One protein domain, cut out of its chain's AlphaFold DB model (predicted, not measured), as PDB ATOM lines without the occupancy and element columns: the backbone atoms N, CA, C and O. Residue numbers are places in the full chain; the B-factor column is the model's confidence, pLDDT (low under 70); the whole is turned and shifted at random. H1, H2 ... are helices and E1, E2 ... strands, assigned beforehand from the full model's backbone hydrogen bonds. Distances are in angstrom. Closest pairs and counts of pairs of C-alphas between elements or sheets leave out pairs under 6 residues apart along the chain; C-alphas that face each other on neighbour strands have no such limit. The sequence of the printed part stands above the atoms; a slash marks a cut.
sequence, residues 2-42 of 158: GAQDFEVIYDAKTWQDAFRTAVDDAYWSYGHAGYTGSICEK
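Overview. This is residues 2 to 42 of the 158 residues of an uncharacterized protein of marine metagenome (UniProt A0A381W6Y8). A long strand, E1, and a helix, H1, make a V with its corner at the tight turn of residues 13 and 14, and a tail without a named element folds back from the far end of H1 toward the opening of the V. Residues 28 to 33 stick out. The printed part has 41 residues, with one named strand and then one named helix, class mixed; it is only just compact, close to loose, with a radius of gyration of the C-alphas of 10.5 A and spans of 33 by 22 by 13 A.

Along the chain. E1, residues 3 to 12, begins at C-alpha 3 (-4.025, 26.000, -120.177) and is 27.9 A long. H1, residues 15 to 29, is 20.6 A long and ends at C-alpha 29 (0.450, 6.757, -124.702).

Arrangement. The closest C-alphas of E1 and H1, those of Ala 12 and Ala 18, are 4.9 A apart. E1 pairs with no named strand. In H1 every O i to N i+4 pair is within hydrogen-bond range.

Size, cuts and confidence. The C-alphas farthest apart, of Gly 2 and Lys 13, are 33.9 A apart. The printed part has no cut. Residue 2 and residues 29 to 37 have pLDDT under 70.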
ATOM      1  N   GLY A   2      -8.050  25.590-117.407       62.16
ATOM      2  CA  GLY A   2      -6.604  25.791-117.459       62.16
ATOM      3  C   GLY A   2      -6.038  25.590-118.863       62.16
ATOM      4  O   GLY A   2      -6.590  24.891-119.712       62.16
ATOM      5  N   ALA A   3      -5.004  26.357-119.165       72.00
ATOM      6  CA  ALA A   3      -4.025  26.000-120.177       72.00
ATOM      7  C   ALA A   3      -2.891  25.311-119.424       72.00
ATOM      8  O   ALA A   3      -2.598  25.735-118.302       72.00
ATOM      9  N   GLN A   4      -2.267  24.305-120.014       81.81
ATOM     10  CA  GLN A   4      -1.002  23.788-119.517       81.81
ATOM     11  C   GLN A   4       0.054  23.912-120.611       81.81
ATOM     12  O   GLN A   4      -0.236  23.731-121.794       81.81
ATOM     13  N   ASP A   5       1.272  24.244-120.204       84.94
ATOM     14  CA  ASP A   5       2.445  24.189-121.054       84.94
ATOM     15  C   ASP A   5       2.834  22.733-121.328       84.94
ATOM     16  O   ASP A   5       2.863  21.887-120.430       84.94
ATOM     17  N   PHE A   6       3.166  22.435-122.581       88.06
ATOM     18  CA  PHE A   6       3.788  21.167-122.938       88.06
ATOM     19  C   PHE A   6       5.130  21.403-123.624       88.06
ATOM     20  O   PHE A   6       5.355  22.402-124.310       88.06
ATOM     21  N   GLU A   7       6.026  20.440-123.448       90.75
ATOM     22  CA  GLU A   7       7.313  20.382-124.121       90.75
ATOM     23  C   GLU A   7       7.610  18.925-124.454       90.75
ATOM     24  O   GLU A   7       7.610  18.065-123.573       90.75
ATOM     25  N   VAL A   8       7.884  18.644-125.726       90.69
ATOM     26  CA  VAL A   8       8.311  17.316-126.165       90.69
ATOM     27  C   VAL A   8       9.457  17.415-127.158       90.69
ATOM     28  O   VAL A   8       9.545  18.360-127.942       90.69
ATOM     29  N   ILE A   9      10.348  16.427-127.131       91.88
ATOM     30  CA  ILE A   9      11.521  16.377-128.002       91.88
ATOM     31  C   ILE A   9      11.505  15.062-128.773       91.88
ATOM     32  O   ILE A   9      11.489  13.997-128.161       91.88
ATOM     33  N   TYR A  10      11.571  15.147-130.101       92.19
ATOM     34  CA  TYR A  10      11.570  13.988-130.997       92.19
ATOM     35  C   TYR A  10      12.659  14.098-132.059       92.19
ATOM     36  O   TYR A  10      13.038  15.197-132.480       92.19
ATOM     37  N   ASP A  11      13.158  12.947-132.512       92.00
ATOM     38  CA  ASP A  11      14.110  12.867-133.608       92.00
ATOM     39  C   ASP A  11      13.438  12.499-134.931       92.00
ATOM     40  O   ASP A  11      12.639  11.574-135.017       92.00
ATOM     41  N   ALA A  12      13.793  13.217-135.992       92.56
ATOM     42  CA  ALA A  12      13.490  12.818-137.363       92.56
ATOM     43  C   ALA A  12      14.352  13.608-138.353       92.56
ATOM     44  O   ALA A  12      15.042  14.568-137.999       92.56
ATOM     45  N   LYS A  13      14.300  13.235-139.635       93.12
ATOM     46  CA  LYS A  13      14.979  13.982-140.711       93.12
ATOM     47  C   LYS A  13      14.359  15.359-140.949       93.12
ATOM     48  O   LYS A  13      15.080  16.303-141.266       93.12
ATOM     49  N   THR A  14      13.040  15.460-140.806       94.94
ATOM     50  CA  THR A  14      12.262  16.689-140.986       94.94
ATOM     51  C   THR A  14      11.446  16.972-139.731       94.94
ATOM     52  O   THR A  14      11.109  16.048-138.991       94.94
ATOM     53  N   TRP A  15      11.120  18.237-139.477       93.81
ATOM     54  CA  TRP A  15      10.300  18.590-138.321       93.81
ATOM     55  C   TRP A  15       8.862  18.072-138.465       93.81
ATOM     56  O   TRP A  15       8.251  17.718-137.467       93.81
ATOM     57  N   GLN A  16       8.338  17.950-139.690       95.12
ATOM     58  CA  GLN A  16       7.011  17.384-139.951       95.12
ATOM     59  C   GLN A  16       6.943  15.906-139.550       95.12
ATOM     60  O   GLN A  16       5.977  15.474-138.925       95.12
ATOM     61  N   ASP A  17       7.980  15.134-139.888       93.75
ATOM     62  CA  ASP A  17       8.061  13.723-139.505       93.75
ATOM     63  C   ASP A  17       8.194  13.564-137.989       93.75
ATOM     64  O   ASP A  17       7.549  12.689-137.409       93.75
ATOM     65  N   ALA A  18       8.991  14.424-137.346       93.25
ATOM     66  CA  ALA A  18       9.121  14.438-135.891       93.25
ATOM     67  C   ALA A  18       7.793  14.806-135.220       93.25
ATOM     68  O   ALA A  18       7.414  14.149-134.259       93.25
ATOM     69  N   PHE A  19       7.061  15.788-135.756       92.56
ATOM     70  CA  PHE A  19       5.751  16.186-135.240       92.56
ATOM     71  C   PHE A  19       4.739  15.047-135.343       92.56
ATOM     72  O   PHE A  19       4.109  14.699-134.354       92.56
ATOM     73  N   ARG A  20       4.626  14.407-136.514       91.94
ATOM     74  CA  ARG A  20       3.730  13.258-136.693       91.94
ATOM     75  C   ARG A  20       4.076  12.122-135.735       91.94
ATOM     76  O   ARG A  20       3.184  11.586-135.099       91.94
ATOM     77  N   THR A  21       5.362  11.801-135.594       90.44
ATOM     78  CA  THR A  21       5.819  10.763-134.655       90.44
ATOM     79  C   THR A  21       5.479  11.140-133.213       90.44
ATOM     80  O   THR A  21       5.024  10.292-132.456       90.44
ATOM     81  N   ALA A  22       5.646  12.414-132.846       89.69
ATOM     82  CA  ALA A  22       5.305  12.924-131.524       89.69
ATOM     83  C   ALA A  22       3.810  12.816-131.225       89.69
ATOM     84  O   ALA A  22       3.422  12.417-130.131       89.69
ATOM     85  N   VAL A  23       2.982  13.161-132.209       88.94
ATOM     86  CA  VAL A  23       1.530  13.036-132.137       88.94
ATOM     87  C   VAL A  23       1.128  11.565-132.045       88.94
ATOM     88  O   VAL A  23       0.350  11.227-131.163       88.94
ATOM     89  N   ASP A  24       1.687  10.683-132.877       87.69
ATOM     90  CA  ASP A  24       1.392   9.244-132.876       87.69
ATOM     91  C   ASP A  24       1.794   8.564-131.554       87.69
ATOM     92  O   ASP A  24       1.037   7.747-131.027       87.69
ATOM     93  N   ASP A  25       2.955   8.906-130.989       84.75
ATOM     94  CA  ASP A  25       3.423   8.357-129.708       84.75
ATOM     95  C   ASP A  25       2.609   8.893-128.525       84.75
ATOM     96  O   ASP A  25       2.268   8.152-127.597       84.75
ATOM     97  N   ALA A  26       2.207  10.164-128.589       83.25
ATOM     98  CA  ALA A  26       1.241  10.710-127.649       83.25
ATOM     99  C   ALA A  26      -0.106   9.959-127.788       83.25
ATOM    100  O   ALA A  26      -0.620   9.475-126.778       83.25
ATOM    101  N   TYR A  27      -0.582   9.705-129.021       78.25
ATOM    102  CA  TYR A  27      -1.737   8.843-129.339       78.25
ATOM    103  C   TYR A  27      -1.668   7.450-128.737       78.25
ATOM    104  O   TYR A  27      -2.639   6.971-128.143       78.25
ATOM    105  N   TRP A  28      -0.514   6.813-128.841       72.06
ATOM    106  CA  TRP A  28      -0.273   5.500-128.269       72.06
ATOM    107  C   TRP A  28      -0.264   5.524-126.734       72.06
ATOM    108  O   TRP A  28      -0.870   4.671-126.077       72.06
ATOM    109  N   SER A  29       0.359   6.549-126.150       65.81
ATOM    110  CA  SER A  29       0.450   6.757-124.702       65.81
ATOM    111  C   SER A  29      -0.909   7.024-124.035       65.81
ATOM    112  O   SER A  29      -1.035   6.889-122.813       65.81
ATOM    113  N   TYR A  30      -1.966   7.312-124.803       61.28
ATOM    114  CA  TYR A  30      -3.340   7.482-124.305       61.28
ATOM    115  C   TYR A  30      -3.982   6.225-123.730       61.28
ATOM    116  O   TYR A  30      -4.944   6.342-122.974       61.28
ATOM    117  N   GLY A  31      -3.408   5.040-123.961       51.88
ATOM    118  CA  GLY A  31      -3.756   3.858-123.170       51.88
ATOM    119  C   GLY A  31      -3.419   3.995-121.673       51.88
ATOM    120  O   GLY A  31      -3.942   3.227-120.866       51.88
ATOM    121  N   HIS A  32      -2.566   4.962-121.292       55.25
ATOM    122  CA  HIS A  32      -1.972   5.048-119.954       55.25
ATOM    123  C   HIS A  32      -1.877   6.461-119.326       55.25
ATOM    124  O   HIS A  32      -1.841   6.524-118.097       55.25
ATOM    125  N   ALA A  33      -1.843   7.570-120.090       54.31
ATOM    126  CA  ALA A  33      -1.477   8.905-119.555       54.31
ATOM    127  C   ALA A  33      -2.425  10.096-119.860       54.31
ATOM    128  O   ALA A  33      -2.217  11.170-119.303       54.31
ATOM    129  N   GLY A  34      -3.495   9.919-120.649       50.38
ATOM    130  CA  GLY A  34      -4.499  10.969-120.922       50.38
ATOM    131  C   GLY A  34      -4.206  11.866-122.140       50.38
ATOM    132  O   GLY A  34      -3.054  12.090-122.489       50.38
ATOM    133  N   TYR A  35      -5.277  12.322-122.804       55.09
ATOM    134  CA  TYR A  35      -5.280  13.092-124.067       55.09
ATOM    135  C   TYR A  35      -5.032  14.593-123.861       55.09
ATOM    136  O   TYR A  35      -4.303  15.231-124.622       55.09
ATOM    137  N   THR A  36      -5.646  15.124-122.804       57.19
ATOM    138  CA  THR A  36      -5.732  16.548-122.498       57.19
ATOM    139  C   THR A  36      -4.362  17.119-122.129       57.19
ATOM    140  O   THR A  36      -3.693  16.578-121.249       57.19
ATOM    141  N   GLY A  37      -3.932  18.183-122.807       62.81
ATOM    142  CA  GLY A  37      -2.701  18.907-122.459       62.81
ATOM    143  C   GLY A  37      -1.443  18.439-123.169       62.81
ATOM    144  O   GLY A  37      -0.336  18.687-122.692       62.81
ATOM    145  N   SER A  38      -1.593  17.759-124.307       76.62
ATOM    146  CA  SER A  38      -0.467  17.219-125.067       76.62
ATOM    147  C   SER A  38      -0.444  17.681-126.525       76.62
ATOM    148  O   SER A  38      -1.388  18.283-127.038       76.62
ATOM    149  N   ILE A  39       0.658  17.372-127.212       82.94
ATOM    150  CA  ILE A  39       0.887  17.750-128.610       82.94
ATOM    151  C   ILE A  39      -0.173  17.204-129.585       82.94
ATOM    152  O   ILE A  39      -0.305  17.740-130.677       82.94
ATOM    153  N   CYS A  40      -0.967  16.187-129.223       82.94
ATOM    154  CA  CYS A  40      -2.016  15.667-130.112       82.94
ATOM    155  C   CYS A  40      -3.173  16.623-130.374       82.94
ATOM    156  O   CYS A  40      -3.924  16.407-131.323       82.94
ATOM    157  N   GLU A  41      -3.371  17.615-129.505       83.00
ATOM    158  CA  GLU A  41      -4.418  18.623-129.682       83.00
ATOM    159  C   GLU A  41      -4.047  19.615-130.780       83.00
ATOM    160  O   GLU A  41      -4.903  20.330-131.294       83.00
ATOM    161  N   LYS A  42      -2.763  19.651-131.142       86.81
ATOM    162  CA  LYS A  42      -2.220  20.604-132.089       86.81
ATOM    163  C   LYS A  42      -2.487  20.132-133.519       86.81
ATOM    164  O   LYS A  42      -2.132  19.001-133.858       86.81
TER     165      LYS A  42